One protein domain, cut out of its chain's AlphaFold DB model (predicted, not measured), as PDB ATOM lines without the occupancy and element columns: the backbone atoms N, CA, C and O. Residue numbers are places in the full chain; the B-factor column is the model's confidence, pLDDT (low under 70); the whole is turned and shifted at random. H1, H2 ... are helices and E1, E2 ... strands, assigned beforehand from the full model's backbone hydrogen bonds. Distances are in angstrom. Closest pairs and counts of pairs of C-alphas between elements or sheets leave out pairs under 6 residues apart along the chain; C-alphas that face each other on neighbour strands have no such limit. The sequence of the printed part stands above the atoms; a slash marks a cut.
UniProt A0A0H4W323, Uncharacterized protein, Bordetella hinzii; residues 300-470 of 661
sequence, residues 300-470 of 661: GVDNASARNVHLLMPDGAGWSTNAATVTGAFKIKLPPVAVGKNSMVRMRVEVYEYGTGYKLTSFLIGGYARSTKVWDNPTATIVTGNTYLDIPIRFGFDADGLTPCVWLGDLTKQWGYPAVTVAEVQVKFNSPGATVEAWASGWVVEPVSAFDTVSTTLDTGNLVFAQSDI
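Overview. This is residues 300 to 470 of the 661 residues of an uncharacterized protein of Bordetella hinzii (UniProt A0A0H4W323). The domain is a sandwich of two strongly twisted sheets face to face, their strands crossed at 40 degrees: E1, E2, E4, E5, E6 and E9 make one, a branched sheet, and E10, E3, E8, E7 and E11 the other. Short H1 lies beside E1, and the tail after E11 leads to short H2, away from both sheets. The 171 printed residues hold eleven named strands and two named helices, in the order E1 to E9, H1, E10, E11, H2, with under half of the residues in named elements. Both sheets are antiparallel and the class is mostly strand. The whole is compact, with a radius of gyration of the C-alphas of 15.6 A, and spans 49 by 39 by 31 A.

Arrangement. E1, residues 308 to 312, and E2, residues 318 to 320, lie on one side of E9, residues 419 to 429, and E4, residues 343 to 352, lies on the other side. Within hydrogen-bond range are N 311 and O 425 at 2.8 A, N 319 and O 420 at 2.8 A, and N 346 and O 426 at 2.9 A. E4, E5, residues 361 to 370, and E6, residues 374 to 383, form a meander, each strand the antiparallel neighbour of the one before; N 347 and O 365 are 2.8 A apart, N 364 and O 381 2.8 A. E6 bends by 62 degrees at residue 377. The other sheet runs E10, residues 444 to 448, E3, residues 329 to 333, E8, residues 404 to 408, E7, residues 393 to 397, E11, residues 453 to 458. Its range pairs include N 331 and O 446, 2.8 A; N 332 and O 406, 2.8 A; N 407 and O 394, 2.8 A; and N 395 and O 456, 2.8 A. Between the sheets, the closest C-alphas of E6 and E11 are those of Val 374 and Ser 455, 5.9 A. H1, residues 436 to 439, is on the branched sheet at a height of 8.1 A, only just over none of its strands, with 2 of its C-alphas falling on E1. H2, residues 467 to 470, is on neither sheet; both helices are too short for an O i to N i+4 pair, and each has its one O i to N i+3 pair within range.

Along the chain. E1 begins at C-alpha 308, (8.381, -18.280, 27.231). E9 is 29.2 A long, E5 27.8 A, E4 27.6 A and E6 25.6 A. H2 ends at C-alpha 470, (16.459, -35.102, -3.660).

Size, cuts and confidence. The two C-alphas farthest apart, Ala 304 and Thr 356, are 49.3 A apart. The printed part has no cut and no long link. pLDDT is under 70 at residues 300 to 305, 337 to 338, 340, 355 to 359 and 466 to 470.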
ATOM      1  N   GLY A 300      17.483 -15.593  28.935       53.69
ATOM      2  CA  GLY A 300      16.487 -15.155  27.945       53.69
ATOM      3  C   GLY A 300      15.022 -15.338  28.366       53.69
ATOM      4  O   GLY A 300      14.219 -15.834  27.579       53.69
ATOM      5  N   VAL A 301      14.660 -14.949  29.593       56.19
ATOM      6  CA  VAL A 301      13.258 -14.938  30.045       56.19
ATOM      7  C   VAL A 301      12.564 -13.652  29.589       56.19
ATOM      8  O   VAL A 301      13.056 -12.555  29.858       56.19
ATOM      9  N   ASP A 302      11.385 -13.765  28.971       56.19
ATOM     10  CA  ASP A 302      10.426 -12.654  28.931       56.19
ATOM     11  C   ASP A 302       9.671 -12.629  30.268       56.19
ATOM     12  O   ASP A 302       8.627 -13.266  30.454       56.19
ATOM     13  N   ASN A 303      10.253 -11.916  31.231       56.75
ATOM     14  CA  ASN A 303       9.734 -11.834  32.594       56.75
ATOM     15  C   ASN A 303       8.405 -11.059  32.696       56.75
ATOM     16  O   ASN A 303       7.826 -10.998  33.777       56.75
ATOM     17  N   ALA A 304       7.894 -10.471  31.606       61.12
ATOM     18  CA  ALA A 304       6.634  -9.732  31.639       61.12
ATOM     19  C   ALA A 304       5.396 -10.646  31.573       61.12
ATOM     20  O   ALA A 304       4.335 -10.263  32.060       61.12
ATOM     21  N   SER A 305       5.514 -11.850  30.989       69.94
ATOM     22  CA  SER A 305       4.350 -12.709  30.704       69.94
ATOM     23  C   SER A 305       4.426 -14.145  31.241       69.94
ATOM     24  O   SER A 305       3.395 -14.818  31.239       69.94
ATOM     25  N   ALA A 306       5.605 -14.643  31.653       72.75
ATOM     26  CA  ALA A 306       5.828 -16.040  32.080       72.75
ATOM     27  C   ALA A 306       5.359 -17.102  31.051       72.75
ATOM     28  O   ALA A 306       4.929 -18.204  31.399       72.75
ATOM     29  N   ARG A 307       5.400 -16.748  29.762       80.44
ATOM     30  CA  ARG A 307       4.881 -17.549  28.636       80.44
ATOM     31  C   ARG A 307       5.975 -18.111  27.730       80.44
ATOM     32  O   ARG A 307       5.645 -18.837  26.794       80.44
ATOM     33  N   ASN A 308       7.238 -17.779  27.984       82.69
ATOM     34  CA  ASN A 308       8.381 -18.280  27.231       82.69
ATOM     35  C   ASN A 308       9.594 -18.457  28.153       82.69
ATOM     36  O   ASN A 308       9.913 -17.543  28.915       82.69
ATOM     37  N   VAL A 309      10.275 -19.595  28.041       83.88
ATOM     38  CA  VAL A 309      11.530 -19.873  28.746       83.88
ATOM     39  C   VAL A 309      12.530 -20.537  27.806       83.88
ATOM     40  O   VAL A 309      12.161 -21.382  26.989       83.88
ATOM     41  N   HIS A 310      13.799 -20.161  27.950       87.50
ATOM     42  CA  HIS A 310      14.937 -20.799  27.307       87.50
ATOM     43  C   HIS A 310      15.902 -21.292  28.392       87.50
ATOM     44  O   HIS A 310      16.307 -20.530  29.264       87.50
ATOM     45  N   LEU A 311      16.242 -22.577  28.371       85.25
ATOM     46  CA  LEU A 311      17.108 -23.201  29.365       85.25
ATOM     47  C   LEU A 311      18.224 -23.976  28.680       85.25
ATOM     48  O   LEU A 311      18.005 -24.634  27.662       85.25
ATOM     49  N   LEU A 312      19.404 -23.924  29.288       87.62
ATOM     50  CA  LEU A 312      20.561 -24.727  28.916       87.62
ATOM     51  C   LEU A 312      20.780 -25.767  30.012       87.62
ATOM     52  O   LEU A 312      20.823 -25.397  31.182       87.62
ATOM     53  N   MET A 313      20.912 -27.037  29.619       86.19
ATOM     54  CA  MET A 313      21.195 -28.173  30.511       86.19
ATOM     55  C   MET A 313      20.322 -28.203  31.786       86.19
ATOM     56  O   MET A 313      20.848 -28.037  32.888       86.19
ATOM     57  N   PRO A 314      18.991 -28.379  31.666       87.50
ATOM     58  CA  PRO A 314      18.130 -28.433  32.839       87.50
ATOM     59  C   PRO A 314      18.452 -29.645  33.730       87.50
ATOM     60  O   PRO A 314      18.906 -30.693  33.269       87.50
ATOM     61  N   ASP A 315      18.206 -29.488  35.025       85.25
ATOM     62  CA  ASP A 315      18.480 -30.494  36.044       85.25
ATOM     63  C   ASP A 315      17.646 -31.768  35.819       85.25
ATOM     64  O   ASP A 315      16.445 -31.715  35.523       85.25
ATOM     65  N   GLY A 316      18.310 -32.921  35.925       86.81
ATOM     66  CA  GLY A 316      17.767 -34.245  35.594       86.81
ATOM     67  C   GLY A 316      17.698 -34.578  34.093       86.81
ATOM     68  O   GLY A 316      17.355 -35.703  33.727       86.81
ATOM     69  N   ALA A 317      18.057 -33.649  33.200       91.38
ATOM     70  CA  ALA A 317      17.902 -33.820  31.753       91.38
ATOM     71  C   ALA A 317      19.113 -34.460  31.048       91.38
ATOM     72  O   ALA A 317      19.315 -34.277  29.846       91.38
ATOM     73  N   GLY A 318      19.929 -35.213  31.785       92.88
ATOM     74  CA  GLY A 318      21.101 -35.906  31.263       92.88
ATOM     75  C   GLY A 318      21.265 -37.290  31.878       92.88
ATOM     76  O   GLY A 318      20.965 -37.503  33.049       92.88
ATOM     77  N   TRP A 319      21.762 -38.224  31.076       95.25
ATOM     78  CA  TRP A 319      22.065 -39.590  31.478       95.25
ATOM     79  C   TRP A 319      23.346 -40.064  30.795       95.25
ATOM     80  O   TRP A 319      23.556 -39.821  29.606       95.25
ATOM     81  N   SER A 320      24.200 -40.773  31.526       93.00
ATOM     82  CA  SER A 320      25.422 -41.373  30.984       93.00
ATOM     83  C   SER A 320      25.795 -42.629  31.758       93.00
ATOM     84  O   SER A 320      25.522 -42.721  32.954       93.00
ATOM     85  N   THR A 321      26.486 -43.561  31.107       92.12
ATOM     86  CA  THR A 321      27.012 -44.769  31.753       92.12
ATOM     87  C   THR A 321      28.404 -45.129  31.242       92.12
ATOM     88  O   THR A 321      28.791 -44.750  30.142       92.12
ATOM     89  N   ASN A 322      29.120 -45.941  32.021       90.19
ATOM     90  CA  ASN A 322      30.335 -46.631  31.579       90.19
ATOM     91  C   ASN A 322      30.052 -48.060  31.072       90.19
ATOM     92  O   ASN A 322      30.985 -48.789  30.740       90.19
ATOM     93  N   ALA A 323      28.788 -48.498  31.051       89.69
ATOM     94  CA  ALA A 323      28.416 -49.809  30.529       89.69
ATOM     95  C   ALA A 323      28.664 -49.892  29.014       89.69
ATOM     96  O   ALA A 323      28.246 -49.018  28.256       89.69
ATOM     97  N   ALA A 324      29.305 -50.978  28.573       87.38
ATOM     98  CA  ALA A 324      29.687 -51.164  27.174       87.38
ATOM     99  C   ALA A 324      28.489 -51.269  26.223       87.38
ATOM    100  O   ALA A 324      28.572 -50.842  25.073       87.38
ATOM    101  N   THR A 325      27.372 -51.829  26.692       89.69
ATOM    102  CA  THR A 325      26.134 -51.924  25.921       89.69
ATOM    103  C   THR A 325      24.932 -51.656  26.813       89.69
ATOM    104  O   THR A 325      24.797 -52.257  27.878       89.69
ATOM    105  N   VAL A 326      24.048 -50.775  26.358       92.81
ATOM    106  CA  VAL A 326      22.725 -50.529  26.942       92.81
ATOM    107  C   VAL A 326      21.697 -50.900  25.887       92.81
ATOM    108  O   VAL A 326      21.789 -50.419  24.762       92.81
ATOM    109  N   THR A 327      20.737 -51.759  26.215       94.62
ATOM    110  CA  THR A 327      19.685 -52.174  25.274       94.62
ATOM    111  C   THR A 327      18.370 -51.515  25.654       94.62
ATOM    112  O   THR A 327      17.997 -51.545  26.825       94.62
ATOM    113  N   GLY A 328      17.665 -50.945  24.680       94.56
ATOM    114  CA  GLY A 328      16.383 -50.278  24.908       94.56
ATOM    115  C   GLY A 328      16.246 -48.988  24.112       94.56
ATOM    116  O   GLY A 328      17.176 -48.565  23.429       94.56
ATOM    117  N   ALA A 329      15.100 -48.329  24.237       96.44
ATOM    118  CA  ALA A 329      14.941 -46.951  23.771       96.44
ATOM    119  C   ALA A 329      15.342 -45.980  24.891       96.44
ATOM    120  O   ALA A 329      15.194 -46.314  26.062       96.44
ATOM    121  N   PHE A 330      15.797 -44.769  24.570       96.94
ATOM    122  CA  PHE A 330      15.991 -43.729  25.593       96.94
ATOM    123  C   PHE A 330      14.729 -42.897  25.752       96.94
ATOM    124  O   PHE A 330      14.309 -42.242  24.804       96.94
ATOM    125  N   LYS A 331      14.137 -42.903  26.944       97.12
ATOM    126  CA  LYS A 331      12.996 -42.071  27.321       97.12
ATOM    127  C   LYS A 331      13.482 -40.733  27.864       97.12
ATOM    128  O   LYS A 331      14.365 -40.688  28.713       97.12
ATOM    129  N   ILE A 332      12.858 -39.658  27.403       96.75
ATOM    130  CA  ILE A 332      13.014 -38.293  27.898       96.75
ATOM    131  C   ILE A 332      11.655 -37.862  28.435       96.75
ATOM    132  O   ILE A 332      10.731 -37.593  27.664       96.75
ATOM    133  N   LYS A 333      11.530 -37.819  29.758       94.25
ATOM    134  CA  LYS A 333      10.351 -37.344  30.478       94.25
ATOM    135  C   LYS A 333      10.497 -35.848  30.751       94.25
ATOM    136  O   LYS A 333      11.502 -35.412  31.317       94.25
ATOM    137  N   LEU A 334       9.498 -35.072  30.338       92.44
ATOM    138  CA  LEU A 334       9.459 -33.629  30.577       92.44
ATOM    139  C   LEU A 334       9.072 -33.321  32.043       92.44
ATOM    140  O   LEU A 334       8.473 -34.174  32.703       92.44
ATOM    141  N   PRO A 335       9.366 -32.108  32.555       88.06
ATOM    142  CA  PRO A 335       9.104 -31.728  33.941       88.06
ATOM    143  C   PRO A 335       7.648 -31.913  34.387       88.06
ATOM    144  O   PRO A 335       6.732 -31.677  33.593       88.06
ATOM    145  N   PRO A 336       7.394 -32.197  35.682       75.31
ATOM    146  CA  PRO A 336       6.047 -32.348  36.239       75.31
ATOM    147  C   PRO A 336       5.112 -31.148  36.013       75.31
ATOM    148  O   PRO A 336       3.895 -31.293  35.987       75.31
ATOM    149  N   VAL A 337       5.646 -29.945  35.811       68.94
ATOM    150  CA  VAL A 337       4.842 -28.752  35.487       68.94
ATOM    151  C   VAL A 337       4.211 -28.804  34.086       68.94
ATOM    152  O   VAL A 337       3.253 -28.080  33.816       68.94
ATOM    153  N   ALA A 338       4.721 -29.663  33.196       65.81
ATOM    154  CA  ALA A 338       4.186 -29.893  31.854       65.81
ATOM    155  C   ALA A 338       2.995 -30.874  31.845       65.81
ATOM    156  O   ALA A 338       2.327 -31.032  30.821       65.81
ATOM    157  N   VAL A 339       2.719 -31.525  32.978       70.88
ATOM    158  CA  VAL A 339       1.729 -32.597  33.136       70.88
ATOM    159  C   VAL A 339       0.313 -32.087  32.877       70.88
ATOM    160  O   VAL A 339      -0.189 -31.201  33.570       70.88
ATOM    161  N   GLY A 340      -0.355 -32.656  31.869       65.94
ATOM    162  CA  GLY A 340      -1.736 -32.301  31.521       65.94
ATOM    163  C   GLY A 340      -1.919 -30.854  31.044       65.94
ATOM    164  O   GLY A 340      -3.018 -30.306  31.158       65.94
ATOM    165  N   LYS A 341      -0.862 -30.217  30.527       75.38
ATOM    166  CA  LYS A 341      -0.886 -28.832  30.043       75.38
ATOM    167  C   LYS A 341      -0.555 -28.718  28.551       75.38
ATOM    168  O   LYS A 341      -0.133 -29.676  27.921       75.38
ATOM    169  N   ASN A 342      -0.784 -27.526  27.998       85.62
ATOM    170  CA  ASN A 342      -0.597 -27.189  26.588       85.62
ATOM    171  C   ASN A 342       0.739 -26.461  26.368       85.62
ATOM    172  O   ASN A 342       0.793 -25.231  26.468       85.62
ATOM    173  N   SER A 343       1.792 -27.205  26.026       86.38
ATOM    174  CA  SER A 343       3.166 -26.693  25.914       86.38
ATOM    175  C   SER A 343       3.744 -26.908  24.521       86.38
ATOM    176  O   SER A 343       3.834 -28.038  24.046       86.38
ATOM    177  N   MET A 344       4.164 -25.824  23.865       90.06
ATOM    178  CA  MET A 344       4.959 -25.893  22.637       90.06
ATOM    179  C   MET A 344       6.423 -26.009  23.039       90.06
ATOM    180  O   MET A 344       6.984 -25.059  23.584       90.06
ATOM    181  N   VAL A 345       7.018 -27.172  22.801       90.69
ATOM    182  CA  VAL A 345       8.373 -27.492  23.246       90.69
ATOM    183  C   VAL A 345       9.264 -27.671  22.032       90.69
ATOM    184  O   VAL A 345       8.894 -28.340  21.067       90.69
ATOM    185  N   ARG A 346      10.458 -27.093  22.104       93.06
ATOM    186  CA  ARG A 346      11.582 -27.393  21.227       93.06
ATOM    187  C   ARG A 346      12.776 -27.738  22.098       93.06
ATOM    188  O   ARG A 346      13.101 -26.982  23.007       93.06
ATOM    189  N   MET A 347      13.442 -28.842  21.808       94.50
ATOM    190  CA  MET A 347      14.627 -29.270  22.533       94.50
ATOM    191  C   MET A 347      15.703 -29.797  21.593       94.50
ATOM    192  O   MET A 347      15.410 -30.402  20.561       94.50
ATOM    193  N   ARG A 348      16.957 -29.555  21.967       95.88
ATOM    194  CA  ARG A 348      18.128 -30.166  21.346       95.88
ATOM    195  C   ARG A 348      18.664 -31.230  22.285       95.88
ATOM    196  O   ARG A 348      19.076 -30.922  23.403       95.88
ATOM    197  N   VAL A 349      18.645 -32.470  21.817       96.25
ATOM    198  CA  VAL A 349      19.167 -33.620  22.548       96.25
ATOM    199  C   VAL A 349      20.467 -34.051  21.895       96.25
ATOM    200  O   VAL A 349      20.498 -34.360  20.709       96.25
ATOM    201  N   GLU A 350      21.540 -34.050  22.667       94.62
ATOM    202  CA  GLU A 350      22.854 -34.505  22.248       94.62
ATOM    203  C   GLU A 350      23.039 -35.957  22.670       94.62
ATOM    204  O   GLU A 350      22.808 -36.315  23.828       94.62
ATOM    205  N   VAL A 351      23.456 -36.786  21.718       92.44
ATOM    206  CA  VAL A 351      23.743 -38.200  21.936       92.44
ATOM    207  C   VAL A 351      25.169 -38.503  21.511       92.44
ATOM    208  O   VAL A 351      25.585 -38.209  20.387       92.44
ATOM    209  N   TYR A 352      25.915 -39.126  22.415       89.44
ATOM    210  CA  TYR A 352      27.250 -39.652  22.177       89.44
ATOM    211  C   TYR A 352      27.250 -41.172  22.365       89.44
ATOM    212  O   TYR A 352      26.744 -41.661  23.369       89.44
ATOM    213  N   GLU A 353      27.851 -41.900  21.421       86.81
ATOM    214  CA  GLU A 353      28.152 -43.333  21.525       86.81
ATOM    215  C   GLU A 353      29.644 -43.558  21.220       86.81
ATOM    216  O   GLU A 353      30.200 -42.931  20.312       86.81
ATOM    217  N   TYR A 354      30.299 -44.457  21.958       79.94
ATOM    218  CA  TYR A 354      31.714 -44.797  21.768       79.94
ATOM    219  C   TYR A 354      31.886 -46.062  20.914       79.94
ATOM    220  O   TYR A 354      31.332 -47.118  21.219       79.94
ATOM    221  N   GLY A 355      32.713 -45.966  19.865       69.81
ATOM    222  CA  GLY A 355      33.072 -47.062  18.956       69.81
ATOM    223  C   GLY A 355      33.423 -46.571  17.542       69.81
ATOM    224  O   GLY A 355      33.405 -45.372  17.253       69.81
ATOM    225  N   THR A 356      33.782 -47.483  16.636       56.03
ATOM    226  CA  THR A 356      34.218 -47.131  15.273       56.03
ATOM    227  C   THR A 356      33.050 -46.665  14.406       56.03
ATOM    228  O   THR A 356      32.159 -47.444  14.089       56.03
ATOM    229  N   GLY A 357      33.088 -45.401  13.979       59.47
ATOM    230  CA  GLY A 357      32.099 -44.813  13.071       59.47
ATOM    231  C   GLY A 357      31.019 -43.978  13.758       59.47
ATOM    232  O   GLY A 357      30.396 -43.171  13.074       59.47
ATOM    233  N   TYR A 358      30.851 -44.080  15.080       68.44
ATOM    234  CA  TYR A 358      29.903 -43.263  15.846       68.44
ATOM    235  C   TYR A 358      30.422 -41.830  16.026       68.44
ATOM    236  O   TYR A 358      31.625 -41.591  16.180       68.44
ATOM    237  N   LYS A 359      29.515 -40.856  15.937       67.31
ATOM    238  CA  LYS A 359      29.793 -39.422  16.073       67.31
ATOM    239  C   LYS A 359      28.764 -38.808  17.011       67.31
ATOM    240  O   LYS A 359      27.662 -39.336  17.144       67.31
ATOM    241  N   LEU A 360      29.129 -37.679  17.617       79.69
ATOM    242  CA  LEU A 360      28.178 -36.828  18.324       79.69
ATOM    243  C   LEU A 360      27.007 -36.515  17.385       79.69
ATOM    244  O   LEU A 360      27.229 -36.044  16.268       79.69
ATOM    245  N   THR A 361      25.796 -36.825  17.830       88.81
ATOM    246  CA  THR A 361      24.566 -36.636  17.062       88.81
ATOM    247  C   THR A 361      23.631 -35.713  17.814       88.81
ATOM    248  O   THR A 361      23.334 -35.956  18.983       88.81
ATOM    249  N   SER A 362      23.122 -34.700  17.120       93.00
ATOM    250  CA  SER A 362      22.149 -33.771  17.680       93.00
ATOM    251  C   SER A 362      20.762 -34.075  17.123       93.00
ATOM    252  O   SER A 362      20.533 -34.014  15.914       93.00
ATOM    253  N   PHE A 363      19.817 -34.365  18.007       94.19
ATOM    254  CA  PHE A 363      18.403 -34.510  17.692       94.19
ATOM    255  C   PHE A 363      17.701 -33.187  17.999       94.19
ATOM    256  O   PHE A 363      17.633 -32.751  19.149       94.19
ATOM    257  N   LEU A 364      17.173 -32.534  16.970       94.81
ATOM    258  CA  LEU A 364      16.312 -31.364  17.095       94.81
ATOM    259  C   LEU A 364      14.869 -31.851  17.145       94.81
ATOM    260  O   LEU A 364      14.308 -32.249  16.127       94.81
ATOM    261  N   ILE A 365      14.289 -31.851  18.338       95.38
ATOM    262  CA  ILE A 365      12.966 -32.408  18.602       95.38
ATOM    263  C   ILE A 365      12.015 -31.274  18.963       95.38
ATOM    264  O   ILE A 365      12.361 -30.378  19.734       95.38
ATOM    265  N   GLY A 366      10.799 -31.308  18.433       93.06
ATOM    266  CA  GLY A 366       9.786 -30.327  18.787       93.06
ATOM    267  C   GLY A 366       8.365 -30.804  18.555       93.06
ATOM    268  O   GLY A 366       8.120 -31.784  17.857       93.06
ATOM    269  N   GLY A 367       7.419 -30.087  19.146       92.44
ATOM    270  CA  GLY A 367       5.996 -30.337  18.966       92.44
ATOM    271  C   GLY A 367       5.156 -29.617  20.009       92.44
ATOM    272  O   GLY A 367       5.667 -28.891  20.866       92.44
ATOM    273  N   TYR A 368       3.845 -29.811  19.927       91.12
ATOM    274  CA  TYR A 368       2.882 -29.238  20.853       91.12
ATOM    275  C   TYR A 368       2.229 -30.343  21.683       91.12
ATOM    276  O   TYR A 368       1.300 -31.016  21.238       91.12
ATOM    277  N   ALA A 369       2.731 -30.529  22.903       88.69
ATOM    278  CA  ALA A 369       2.154 -31.458  23.862       88.69
ATOM    279  C   ALA A 369       0.853 -30.859  24.411       88.69
ATOM    280  O   ALA A 369       0.880 -29.811  25.062       88.69
ATOM    281  N   ARG A 370      -0.285 -31.497  24.118       84.00
ATOM    282  CA  ARG A 370      -1.602 -31.049  24.581       84.00
ATOM    283  C   ARG A 370      -2.046 -31.760  25.849       84.00
ATOM    284  O   ARG A 370      -1.809 -32.954  26.034       84.00
ATOM    285  N   SER A 371      -2.862 -31.062  26.636       80.31
ATOM    286  CA  SER A 371      -3.581 -31.616  27.788       80.31
ATOM    287  C   SER A 371      -4.516 -32.776  27.421       80.31
ATOM    288  O   SER A 371      -4.883 -33.570  28.281       80.31
ATOM    289  N   THR A 372      -4.891 -32.902  26.143       79.81
ATOM    290  CA  THR A 372      -5.689 -34.010  25.594       79.81
ATOM    291  C   THR A 372      -4.873 -35.276  25.317       79.81
ATOM    292  O   THR A 372      -5.369 -36.163  24.630       79.81
ATOM    293  N   LYS A 373      -3.634 -35.372  25.820       81.75
ATOM    294  CA  LYS A 373      -2.751 -36.542  25.672       81.75
ATOM    295  C   LYS A 373      -2.367 -36.844  24.219       81.75
ATOM    296  O   LYS A 373      -2.230 -37.996  23.816       81.75
ATOM    297  N   VAL A 374      -2.185 -35.791  23.426       84.31
ATOM    298  CA  VAL A 374      -1.743 -35.880  22.028       84.31
ATOM    299  C   VAL A 374      -0.610 -34.889  21.807       84.31
ATOM    300  O   VAL A 374      -0.676 -33.759  22.294       84.31
ATOM    301  N   TRP A 375       0.403 -35.306  21.054       90.38
ATOM    302  CA  TRP A 375       1.382 -34.400  20.468       90.38
ATOM    303  C   TRP A 375       0.885 -33.922  19.105       90.38
ATOM    304  O   TRP A 375       0.744 -34.718  18.182       90.38
ATOM    305  N   ASP A 376       0.617 -32.626  18.976       90.19
ATOM    306  CA  ASP A 376       0.370 -32.001  17.677       90.19
ATOM    307  C   ASP A 376       1.693 -31.588  17.035       90.19
ATOM    308  O   ASP A 376       2.591 -31.075  17.708       90.19
ATOM    309  N   ASN A 377       1.781 -31.755  15.715       90.31
ATOM    310  CA  ASN A 377       2.956 -31.410  14.912       90.31
ATOM    311  C   ASN A 377       4.283 -31.926  15.515       90.31
ATOM    312  O   ASN A 377       5.217 -31.131  15.669       90.31
ATOM    313  N   PRO A 378       4.382 -33.216  15.903       92.75
ATOM    314  CA  PRO A 378       5.650 -33.775  16.347       92.75
ATOM    315  C   PRO A 378       6.661 -33.712  15.202       92.75
ATOM    316  O   PRO A 378       6.355 -34.043  14.057       92.75
ATOM    317  N   THR A 379       7.868 -33.266  15.517       91.62
ATOM    318  CA  THR A 379       8.964 -33.084  14.565       91.62
ATOM    319  C   THR A 379      10.258 -33.578  15.182       91.62
ATOM    320  O   THR A 379      10.543 -33.317  16.353       91.62
ATOM    321  N   ALA A 380      11.055 -34.277  14.385       93.12
ATOM    322  CA  ALA A 380      12.415 -34.634  14.727       93.12
ATOM    323  C   ALA A 380      13.307 -34.397  13.509       93.12
ATOM    324  O   ALA A 380      12.941 -34.725  12.383       93.12
ATOM    325  N   THR A 381      14.475 -33.814  13.738       91.50
ATOM    326  CA  THR A 381      15.522 -33.684  12.727       91.50
ATOM    327  C   THR A 381      16.842 -34.106  13.342       91.50
ATOM    328  O   THR A 381      17.252 -33.577  14.373       91.50
ATOM    329  N   ILE A 382      17.504 -35.065  12.712       90.75
ATOM    330  CA  ILE A 382      18.723 -35.697  13.200       90.75
ATOM    331  C   ILE A 382      19.898 -35.138  12.406       90.75
ATOM    332  O   ILE A 382      20.016 -35.341  11.195       90.75
ATOM    333  N   VAL A 383      20.775 -34.422  13.106       89.31
ATOM    334  CA  VAL A 383      22.015 -33.860  12.573       89.31
ATOM    335  C   VAL A 383      23.155 -34.795  12.962       89.31
ATOM    336  O   VAL A 383      23.578 -34.841  14.116       89.31
ATOM    337  N   THR A 384      23.635 -35.570  11.995       83.00
ATOM    338  CA  THR A 384      24.663 -36.599  12.189       83.00
ATOM    339  C   THR A 384      25.540 -36.728  10.944       83.00
ATOM    340  O   THR A 384      25.110 -36.434   9.830       83.00
ATOM    341  N   GLY A 385      26.784 -37.174  11.135       71.25
ATOM    342  CA  GLY A 385      27.713 -37.505  10.051       71.25
ATOM    343  C   GLY A 385      27.555 -38.923   9.485       71.25
ATOM    344  O   GLY A 385      28.330 -39.303   8.611       71.25
ATOM    345  N   ASN A 386      26.613 -39.728   9.991       70.62
ATOM    346  CA  ASN A 386      26.337 -41.087   9.512       70.62
ATOM    347  C   ASN A 386      24.839 -41.436   9.630       70.62
ATOM    348  O   ASN A 386      24.107 -40.796  10.374       70.62
ATOM    349  N   THR A 387      24.377 -42.479   8.942       77.12
ATOM    350  CA  THR A 387      22.965 -42.912   8.981       77.12
ATOM    351  C   THR A 387      22.638 -43.872  10.131       77.12
ATOM    352  O   THR A 387      21.494 -44.288  10.272       77.12
ATOM    353  N   TYR A 388      23.614 -44.240  10.971       80.56
ATOM    354  CA  TYR A 388      23.440 -45.250  12.026       80.56
ATOM    355  C   TYR A 388      22.449 -44.812  13.114       80.56
ATOM    356  O   TYR A 388      21.752 -45.645  13.689       80.56
ATOM    357  N   LEU A 389      22.381 -43.506  13.379       83.38
ATOM    358  CA  LEU A 389      21.443 -42.906  14.328       83.38
ATOM    359  C   LEU A 389      20.178 -42.343  13.665       83.38
ATOM    360  O   LEU A 389      19.443 -41.607  14.317       83.38
ATOM    361  N   ASP A 390      19.883 -42.711  12.412       86.56
ATOM    362  CA  ASP A 390      18.564 -42.481  11.808       86.56
ATOM    363  C   ASP A 390      17.542 -43.482  12.366       86.56
ATOM    364  O   ASP A 390      17.161 -44.461  11.728       86.56
ATOM    365  N   ILE A 391      17.179 -43.271  13.627       89.81
ATOM    366  CA  ILE A 391      16.318 -44.148  14.417       89.81
ATOM    367  C   ILE A 391      14.908 -43.554  14.555       89.81
ATOM    368  O   ILE A 391      14.746 -42.332  14.457       89.81
ATOM    369  N   PRO A 392      13.887 -44.381  14.842       93.75
ATOM    370  CA  PRO A 392      12.546 -43.876  15.107       93.75
ATOM    371  C   PRO A 392      12.506 -42.964  16.338       93.75
ATOM    372  O   PRO A 392      13.121 -43.266  17.363       93.75
ATOM    373  N   ILE A 393      11.738 -41.878  16.260       95.81
ATOM    374  CA  ILE A 393      11.480 -40.949  17.365       95.81
ATOM    375  C   ILE A 393       9.999 -40.999  17.707       95.81
ATOM    376  O   ILE A 393       9.136 -40.738  16.871       95.81
ATOM    377  N   ARG A 394       9.691 -41.338  18.955       96.38
ATOM    378  CA  ARG A 394       8.313 -41.531  19.414       96.38
ATOM    379  C   ARG A 394       7.927 -40.448  20.392       96.38
ATOM    380  O   ARG A 394       8.700 -40.114  21.278       96.38
ATOM    381  N   PHE A 395       6.712 -39.946  20.260       95.12
ATOM    382  CA  PHE A 395       6.131 -38.938  21.134       95.12
ATOM    383  C   PHE A 395       4.933 -39.538  21.843       95.12
ATOM    384  O   PHE A 395       4.167 -40.304  21.254       95.12
ATOM    385  N   GLY A 396       4.751 -39.178  23.104       92.44
ATOM    386  CA  GLY A 396       3.642 -39.690  23.882       92.44
ATOM    387  C   GLY A 396       3.680 -39.227  25.322       92.44
ATOM    388  O   GLY A 396       4.093 -38.098  25.599       92.44
ATOM    389  N   PHE A 397       3.200 -40.084  26.217       91.25
ATOM    390  CA  PHE A 397       2.997 -39.784  27.626       91.25
ATOM    391  C   PHE A 397       3.428 -40.963  28.498       91.25
ATOM    392  O   PHE A 397       3.316 -42.118  28.088       91.25
ATOM    393  N   ASP A 398       3.920 -40.643  29.692       91.12
ATOM    394  CA  ASP A 398       4.345 -41.597  30.716       91.12
ATOM    395  C   ASP A 398       3.183 -42.493  31.196       91.12
ATOM    396  O   ASP A 398       2.024 -42.278  30.833       91.12
ATOM    397  N   ALA A 399       3.468 -43.483  32.046       87.12
ATOM    398  CA  ALA A 399       2.489 -44.393  32.643       87.12
ATOM    399  C   ALA A 399       1.370 -43.675  33.424       87.12
ATOM    400  O   ALA A 399       0.254 -44.185  33.517       87.12
ATOM    401  N   ASP A 400       1.632 -42.470  33.945       83.19
ATOM    402  CA  ASP A 400       0.609 -41.608  34.557       83.19
ATOM    403  C   ASP A 400      -0.416 -41.059  33.538       83.19
ATOM    404  O   ASP A 400      -1.453 -40.497  33.901       83.19
ATOM    405  N   GLY A 401      -0.130 -41.223  32.245       77.25
ATOM    406  CA  GLY A 401      -0.923 -40.759  31.123       77.25
ATOM    407  C   GLY A 401      -1.040 -39.240  31.038       77.25
ATOM    408  O   GLY A 401      -1.971 -38.763  30.391       77.25
ATOM    409  N   LEU A 402      -0.184 -38.476  31.716       80.31
ATOM    410  CA  LEU A 402      -0.250 -37.017  31.793       80.31
ATOM    411  C   LEU A 402       1.105 -36.342  31.561       80.31
ATOM    412  O   LEU A 402       1.111 -35.211  31.068       80.31
ATOM    413  N   THR A 403       2.228 -36.997  31.874       88.81
ATOM    414  CA  THR A 403       3.566 -36.435  31.663       88.81
ATOM    415  C   THR A 403       4.032 -36.650  30.223       88.81
ATOM    416  O   THR A 403       4.198 -37.802  29.821       88.81
ATOM    417  N   PRO A 404       4.294 -35.589  29.436       91.00
ATOM    418  CA  PRO A 404       4.793 -35.749  28.075       91.00
ATOM    419  C   PRO A 404       6.170 -36.428  28.047       91.00
ATOM    420  O   PRO A 404       7.062 -36.081  28.822       91.00
ATOM    421  N   CYS A 405       6.343 -37.370  27.124       93.12
ATOM    422  CA  CYS A 405       7.569 -38.133  26.922       93.12
ATOM    423  C   CYS A 405       7.964 -38.179  25.444       93.12
ATOM    424  O   CYS A 405       7.107 -38.167  24.554       93.12
ATOM    425  N   VAL A 406       9.269 -38.286  25.203       96.06
ATOM    426  CA  VAL A 406       9.842 -38.617  23.896       96.06
ATOM    427  C   VAL A 406      10.768 -39.819  24.045       96.06
ATOM    428  O   VAL A 406      11.567 -39.851  24.975       96.06
ATOM    429  N   TRP A 407      10.680 -40.793  23.140       97.31
ATOM    430  CA  TRP A 407      11.589 -41.937  23.096       97.31
ATOM    431  C   TRP A 407      12.465 -41.902  21.849       97.31
ATOM    432  O   TRP A 407      11.969 -41.697  20.739       97.31
ATOM    433  N   LEU A 408      13.759 -42.143  22.043       95.69
ATOM    434  CA  LEU A 408      14.754 -42.267  20.987       95.69
ATOM    435  C   LEU A 408      15.018 -43.752  20.714       95.69
ATOM    436  O   LEU A 408      15.504 -44.468  21.593       95.69
ATOM    437  N   GLY A 409      14.726 -44.202  19.496       93.00
ATOM    438  CA  GLY A 409      14.999 -45.557  19.025       93.00
ATOM    439  C   GLY A 409      13.989 -46.619  19.453       93.00
ATOM    440  O   GLY A 409      12.942 -46.341  20.042       93.00
ATOM    441  N   ASP A 410      14.308 -47.863  19.097       94.00
ATOM    442  CA  ASP A 410      13.514 -49.055  19.393       94.00
ATOM    443  C   ASP A 410      13.974 -49.757  20.673       94.00
ATOM    444  O   ASP A 410      15.128 -49.651  21.080       94.00
ATOM    445  N   LEU A 411      13.088 -50.561  21.266       95.56
ATOM    446  CA  LEU A 411      13.370 -51.335  22.487       95.56
ATOM    447  C   LEU A 411      14.488 -52.377  22.314       95.56
ATOM    448  O   LEU A 411      15.009 -52.900  23.294       95.56
ATOM    449  N   THR A 412      14.856 -52.689  21.072       93.50
ATOM    450  CA  THR A 412      15.931 -53.624  20.724       93.50
ATOM    451  C   THR A 412      17.233 -52.924  20.328       93.50
ATOM    452  O   THR A 412      18.224 -53.610  20.072       93.50
ATOM    453  N   LYS A 413      17.278 -51.579  20.279       90.56
ATOM    454  CA  LYS A 413      18.501 -50.838  19.940       90.56
ATOM    455  C   LYS A 413      19.567 -51.108  20.996       90.56
ATOM    456  O   LYS A 413      19.339 -50.931  22.189       90.56
ATOM    457  N   GLN A 414      20.741 -51.510  20.527       90.50
ATOM    458  CA  GLN A 414      21.946 -51.626  21.338       90.50
ATOM    459  C   GLN A 414      22.750 -50.334  21.230       90.50
ATOM    460  O   GLN A 414      23.102 -49.915  20.126       90.50
ATOM    461  N   TRP A 415      23.020 -49.709  22.368       90.62
ATOM    462  CA  TRP A 415      23.767 -48.465  22.482       90.62
ATOM    463  C   TRP A 415      25.159 -48.711  23.065       90.62
ATOM    464  O   TRP A 415      25.268 -49.377  24.094       90.62
ATOM    465  N   GLY A 416      26.211 -48.171  22.448       88.88
ATOM    466  CA  GLY A 416      27.608 -48.346  22.865       88.88
ATOM    467  C   GLY A 416      28.116 -47.193  23.732       88.88
ATOM    468  O   GLY A 416      28.288 -46.090  23.223       88.88
ATOM    469  N   TYR A 417      28.365 -47.434  25.025       91.38
ATOM    470  CA  TYR A 417      28.732 -46.404  26.022       91.38
ATOM    471  C   TYR A 417      27.953 -45.074  25.866       91.38
ATOM    472  O   TYR A 417      28.561 -44.018  25.659       91.38
ATOM    473  N   PRO A 418      26.608 -45.107  25.889       91.12
ATOM    474  CA  PRO A 418      25.813 -43.935  25.555       91.12
ATOM    475  C   PRO A 418      25.882 -42.834  26.619       91.12
ATOM    476  O   PRO A 418      25.794 -43.096  27.823       91.12
ATOM    477  N   ALA A 419      25.922 -41.590  26.148       92.56
ATOM    478  CA  ALA A 419      25.556 -40.404  26.913       92.56
ATOM    479  C   ALA A 419      24.478 -39.627  26.148       92.56
ATOM    480  O   ALA A 419      24.659 -39.307  24.975       92.56
ATOM    481  N   VAL A 420      23.354 -39.344  26.807       94.44
ATOM    482  CA  VAL A 420      22.191 -38.651  26.240       94.44
ATOM    483  C   VAL A 420      21.897 -37.438  27.106       94.44
ATOM    484  O   VAL A 420      21.767 -37.555  28.321       94.44
ATOM    485  N   THR A 421      21.819 -36.249  26.519       95.31
ATOM    486  CA  THR A 421      21.599 -35.010  27.276       95.31
ATOM    487  C   THR A 421      20.714 -34.046  26.511       95.31
ATOM    488  O   THR A 421      20.986 -33.726  25.359       95.31
ATOM    489  N   VAL A 422      19.679 -33.521  27.160       95.56
ATOM    490  CA  VAL A 422      18.934 -32.362  26.665       95.56
ATOM    491  C   VAL A 422      19.801 -31.125  26.901       95.56
ATOM    492  O   VAL A 422      19.879 -30.596  28.007       95.56
ATOM    493  N   ALA A 423      20.510 -30.684  25.867       92.94
ATOM    494  CA  ALA A 423      21.459 -29.579  25.972       92.94
ATOM    495  C   ALA A 423      20.762 -28.214  26.026       92.94
ATOM    496  O   ALA A 423      21.273 -27.275  26.637       92.94
ATOM    497  N   GLU A 424      19.599 -28.100  25.390       92.38
ATOM    498  CA  GLU A 424      18.864 -26.848  25.242       92.38
ATOM    499  C   GLU A 424      17.369 -27.128  25.131       92.38
ATOM    500  O   GLU A 424      16.958 -28.039  24.406       92.38
ATOM    501  N   VAL A 425      16.553 -26.323  25.806       90.62
ATOM    502  CA  VAL A 425      15.097 -26.368  25.684       90.62
ATOM    503  C   VAL A 425      14.517 -24.963  25.605       90.62
ATOM    504  O   VAL A 425      14.875 -24.066  26.364       90.62
ATOM    505  N   GLN A 426      13.584 -24.783  24.680       90.19
ATOM    506  CA  GLN A 426      12.761 -23.596  24.539       90.19
ATOM    507  C   GLN A 426      11.304 -24.011  24.647       90.19
ATOM    508  O   GLN A 426      10.851 -24.918  23.942       90.19
ATOM    509  N   VAL A 427      10.565 -23.346  25.525       88.38
ATOM    510  CA  VAL A 427       9.153 -23.650  25.744       88.38
ATOM    511  C   VAL A 427       8.331 -22.393  25.648       88.38
ATOM    512  O   VAL A 427       8.582 -21.426  26.360       88.38
ATOM    513  N   LYS A 428       7.283 -22.458  24.833       85.69
ATOM    514  CA  LYS A 428       6.214 -21.471  24.813       85.69
ATOM    515  C   LYS A 428       4.937 -22.073  25.383       85.69
ATOM    516  O   LYS A 428       4.530 -23.178  25.019       85.69
ATOM    517  N   PHE A 429       4.275 -21.309  26.240       78.88
ATOM    518  CA  PHE A 429       3.084 -21.737  26.961       78.88
ATOM    519  C   PHE A 429       1.905 -20.796  26.683       78.88
ATOM    520  O   PHE A 429       2.066 -19.583  26.517       78.88
ATOM    521  N   ASN A 430       0.697 -21.354  26.577       71.19
ATOM    522  CA  ASN A 430      -0.513 -20.585  26.252       71.19
ATOM    523  C   ASN A 430      -1.053 -19.760  27.441       71.19
ATOM    524  O   ASN A 430      -1.903 -18.887  27.260       71.19
ATOM    525  N   SER A 431      -0.547 -20.022  28.642       73.19
ATOM    526  CA  SER A 431      -0.830 -19.343  29.906       73.19
ATOM    527  C   SER A 431       0.500 -19.062  30.626       73.19
ATOM    528  O   SER A 431       1.547 -19.454  30.114       73.19
ATOM    529  N   PRO A 432       0.530 -18.315  31.739       74.25
ATOM    530  CA  PRO A 432       1.727 -18.221  32.577       74.25
ATOM    531  C   PRO A 432       2.132 -19.605  33.120       74.25
ATOM    532  O   PRO A 432       1.287 -20.314  33.663       74.25
ATOM    533  N   GLY A 433       3.394 -20.009  32.950       73.38
ATOM    534  CA  GLY A 433       3.897 -21.333  33.362       73.38
ATOM    535  C   GLY A 433       5.156 -21.830  32.636       73.38
ATOM    536  O   GLY A 433       5.724 -22.848  33.022       73.38
ATOM    537  N   ALA A 434       5.630 -21.113  31.614       79.94
ATOM    538  CA  ALA A 434       6.970 -21.301  31.057       79.94
ATOM    539  C   ALA A 434       7.936 -20.349  31.773       79.94
ATOM    540  O   ALA A 434       8.253 -19.277  31.260       79.94
ATOM    541  N   THR A 435       8.345 -20.724  32.988       78.75
ATOM    542  CA  THR A 435       9.359 -20.011  33.780       78.75
ATOM    543  C   THR A 435      10.573 -20.898  34.028       78.75
ATOM    544  O   THR A 435      10.517 -22.116  33.830       78.75
ATOM    545  N   VAL A 436      11.673 -20.283  34.469       77.25
ATOM    546  CA  VAL A 436      12.903 -21.006  34.813       77.25
ATOM    547  C   VAL A 436      12.637 -21.978  35.958       77.25
ATOM    548  O   VAL A 436      12.977 -23.146  35.854       77.25
ATOM    549  N   GLU A 437      11.940 -21.541  37.002       78.06
ATOM    550  CA  GLU A 437      11.642 -22.349  38.191       78.06
ATOM    551  C   GLU A 437      10.826 -23.600  37.854       78.06
ATOM    552  O   GLU A 437      10.978 -24.635  38.495       78.06
ATOM    553  N   ALA A 438       9.962 -23.505  36.843       79.00
ATOM    554  CA  ALA A 438       9.086 -24.589  36.435       79.00
ATOM    555  C   ALA A 438       9.814 -25.617  35.549       79.00
ATOM    556  O   ALA A 438       9.606 -26.817  35.701       79.00
ATOM    557  N   TRP A 439      10.667 -25.163  34.626       84.00
ATOM    558  CA  TRP A 439      11.256 -26.022  33.589       84.00
ATOM    559  C   TRP A 439      12.737 -26.365  33.798       84.00
ATOM    560  O   TRP A 439      13.262 -27.202  33.063       84.00
ATOM    561  N   ALA A 440      13.418 -25.743  34.765       83.94
ATOM    562  CA  ALA A 440      14.839 -25.979  35.026       83.94
ATOM    563  C   ALA A 440      15.131 -27.294  35.755       83.94
ATOM    564  O   ALA A 440      16.295 -27.667  35.816       83.94
ATOM    565  N   SER A 441      14.128 -27.989  36.297       84.94
ATOM    566  CA  SER A 441      14.302 -29.255  37.021       84.94
ATOM    567  C   SER A 441      13.140 -30.224  36.783       84.94
ATOM    568  O   SER A 441      12.132 -29.873  36.170       84.94
ATOM    569  N   GLY A 442      13.287 -31.468  37.247       85.44
ATOM    570  CA  GLY A 442      12.252 -32.505  37.140       85.44
ATOM    571  C   GLY A 442      12.226 -33.254  35.805       85.44
ATOM    572  O   GLY A 442      11.307 -34.036  35.568       85.44
ATOM    573  N   TRP A 443      13.219 -33.036  34.942       92.62
ATOM    574  CA  TRP A 443      13.443 -33.880  33.772       92.62
ATOM    575  C   TRP A 443      13.942 -35.263  34.197       92.62
ATOM    576  O   TRP A 443      14.599 -35.399  35.229       92.62
ATOM    577  N   VAL A 444      13.662 -36.280  33.384       94.31
ATOM    578  CA  VAL A 444      14.269 -37.611  33.534       94.31
ATOM    579  C   VAL A 444      14.685 -38.122  32.163       94.31
ATOM    580  O   VAL A 444      13.867 -38.159  31.244       94.31
ATOM    581  N   VAL A 445      15.946 -38.527  32.026       96.56
ATOM    582  CA  VAL A 445      16.455 -39.248  30.854       96.56
ATOM    583  C   VAL A 445      16.907 -40.630  31.305       96.56
ATOM    584  O   VAL A 445      17.727 -40.739  32.212       96.56
ATOM    585  N   GLU A 446      16.375 -41.688  30.700       95.75
ATOM    586  CA  GLU A 446      16.687 -43.064  31.102       95.75
ATOM    587  C   GLU A 446      16.469 -44.073  29.961       95.75
ATOM    588  O   GLU A 446      15.601 -43.864  29.109       95.75
ATOM    589  N   PRO A 447      17.235 -45.178  29.905       96.06
ATOM    590  CA  PRO A 447      16.946 -46.277  28.994       96.06
ATOM    591  C   PRO A 447      15.737 -47.082  29.488       96.06
ATOM    592  O   PRO A 447      15.617 -47.379  30.674       96.06
ATOM    593  N   VAL A 448      14.863 -47.487  28.569       96.62
ATOM    594  CA  VAL A 448      13.646 -48.251  28.865       96.62
ATOM    595  C   VAL A 448      13.519 -49.485  27.977       96.62
ATOM    596  O   VAL A 448      13.899 -49.486  26.804       96.62
ATOM    597  N   SER A 449      12.931 -50.542  28.537       95.19
ATOM    598  CA  SER A 449      12.650 -51.810  27.850       95.19
ATOM    599  C   SER A 449      11.192 -51.958  27.406       95.19
ATOM    600  O   SER A 449      10.827 -52.984  26.837       95.19
ATOM    601  N   ALA A 450      10.353 -50.956  27.670       94.75
ATOM    602  CA  ALA A 450       8.969 -50.872  27.226       94.75
ATOM    603  C   ALA A 450       8.609 -49.412  26.925       94.75
ATOM    604  O   ALA A 450       9.185 -48.491  27.508       94.75
ATOM    605  N   PHE A 451       7.659 -49.207  26.016       95.06
ATOM    606  CA  PHE A 451       7.032 -47.904  25.824       95.06
ATOM    607  C   PHE A 451       5.793 -47.796  26.711       95.06
ATOM    608  O   PHE A 451       5.081 -48.784  26.893       95.06
ATOM    609  N   ASP A 452       5.529 -46.593  27.212       93.38
ATOM    610  CA  ASP A 452       4.265 -46.269  27.871       93.38
ATOM    611  C   ASP A 452       3.197 -45.971  26.798       93.38
ATOM    612  O   ASP A 452       2.975 -46.761  25.879       93.38
ATOM    613  N   THR A 453       2.542 -44.809  26.854       91.50
ATOM    614  CA  THR A 453       1.554 -44.426  25.841       91.50
ATOM    615  C   THR A 453       2.226 -43.665  24.705       91.50
ATOM    616  O   THR A 453       2.522 -42.481  24.852       91.50
ATOM    617  N   VAL A 454       2.425 -44.300  23.549       92.00
ATOM    618  CA  VAL A 454       2.905 -43.623  22.329       92.00
ATOM    619  C   VAL A 454       1.721 -43.014  21.577       92.00
ATOM    620  O   VAL A 454       0.809 -43.729  21.171       92.00
ATOM    621  N   SER A 455       1.737 -41.696  21.365       88.62
ATOM    622  CA  SER A 455       0.723 -40.993  20.568       88.62
ATOM    623  C   SER A 455       1.104 -40.887  19.093       88.62
ATOM    624  O   SER A 455       0.232 -40.856  18.228       88.62
ATOM    625  N   THR A 456       2.398 -40.779  18.783       91.88
ATOM    626  CA  THR A 456       2.888 -40.649  17.404       91.88
ATOM    627  C   THR A 456       4.292 -41.221  17.280       91.88
ATOM    628  O   THR A 456       5.132 -40.996  18.150       91.88
ATOM    629  N   THR A 457       4.556 -41.914  16.176       94.44
ATOM    630  CA  THR A 457       5.888 -42.397  15.806       94.44
ATOM    631  C   THR A 457       6.329 -41.667  14.547       94.44
ATOM    632  O   THR A 457       5.607 -41.668  13.552       94.44
ATOM    633  N   LEU A 458       7.499 -41.043  14.600       92.75
ATOM    634  CA  LEU A 458       8.267 -40.689  13.417       92.75
ATOM    635  C   LEU A 458       9.220 -41.859  13.166       92.75
ATOM    636  O   LEU A 458      10.098 -42.110  13.991       92.75
ATOM    637  N   ASP A 459       9.008 -42.609  12.086       90.12
ATOM    638  CA  ASP A 459       9.884 -43.724  11.701       90.12
ATOM    639  C   ASP A 459      11.273 -43.209  11.265       90.12
ATOM    640  O   ASP A 459      11.621 -42.053  11.485       90.12
ATOM    641  N   THR A 460      12.104 -44.058  10.663       83.12
ATOM    642  CA  THR A 460      13.404 -43.657  10.095       83.12
ATOM    643  C   THR A 460      13.243 -42.670   8.926       83.12
ATOM    644  O   THR A 460      12.197 -42.640   8.277       83.12
ATOM    645  N   GLY A 461      14.285 -41.909   8.594       78.88
ATOM    646  CA  GLY A 461      14.264 -40.849   7.581       78.88
ATOM    647  C   GLY A 461      14.216 -39.444   8.180       78.88
ATOM    648  O   GLY A 461      13.856 -38.494   7.488       78.88
ATOM    649  N   ASN A 462      14.592 -39.301   9.454       82.75
ATOM    650  CA  ASN A 462      14.587 -38.023  10.174       82.75
ATOM    651  C   ASN A 462      15.885 -37.222   9.955       82.75
ATOM    652  O   ASN A 462      16.111 -36.219  10.629       82.75
ATOM    653  N   LEU A 463      16.768 -37.659   9.053       83.88
ATOM    654  CA  LEU A 463      17.993 -36.940   8.698       83.88
ATOM    655  C   LEU A 463      17.674 -35.570   8.078       83.88
ATOM    656  O   LEU A 463      16.634 -35.378   7.457       83.88
ATOM    657  N   VAL A 464      18.617 -34.627   8.176       77.81
ATOM    658  CA  VAL A 464      18.506 -33.279   7.569       77.81
ATOM    659  C   VAL A 464      18.223 -33.316   6.052       77.81
ATOM    660  O   VAL A 464      17.725 -32.334   5.505       77.81
ATOM    661  N   PHE A 465      18.500 -34.441   5.378       71.06
ATOM    662  CA  PHE A 465      18.171 -34.676   3.970       71.06
ATOM    663  C   PHE A 465      17.547 -36.069   3.789       71.06
ATOM    664  O   PHE A 465      18.256 -37.074   3.843       71.06
ATOM    665  N   ALA A 466      16.239 -36.148   3.548       60.91
ATOM    666  CA  ALA A 466      15.581 -37.397   3.174       60.91
ATOM    667  C   ALA A 466      15.758 -37.693   1.669       60.91
ATOM    668  O   ALA A 466      16.024 -36.800   0.864       60.91
ATOM    669  N   GLN A 467      15.554 -38.943   1.236       57.34
ATOM    670  CA  GLN A 467      15.558 -39.291  -0.197       57.34
ATOM    671  C   GLN A 467      14.457 -38.544  -0.977       57.34
ATOM    672  O   GLN A 467      14.626 -38.208  -2.148       57.34
ATOM    673  N   SER A 468      13.350 -38.215  -0.309       60.22
ATOM    674  CA  SER A 468      12.294 -37.338  -0.824       60.22
ATOM    675  C   SER A 468      12.758 -35.888  -1.033       60.22
ATOM    676  O   SER A 468      12.203 -35.190  -1.882       60.22
ATOM    677  N   ASP A 469      13.810 -35.440  -0.342       62.38
ATOM    678  CA  ASP A 469      14.398 -34.109  -0.511       62.38
ATOM    679  C   ASP A 469      15.364 -34.024  -1.705       62.38
ATOM    680  O   ASP A 469      15.821 -32.930  -2.034       62.38
ATOM    681  N   ILE A 470      15.628 -35.121  -2.436       67.81
ATOM    682  CA  ILE A 470      16.459 -35.102  -3.660       67.81
ATOM    683  C   ILE A 470      15.945 -34.073  -4.676       67.81
ATOM    684  O   ILE A 470      16.741 -33.391  -5.323       67.81
TER     685      ILE A 470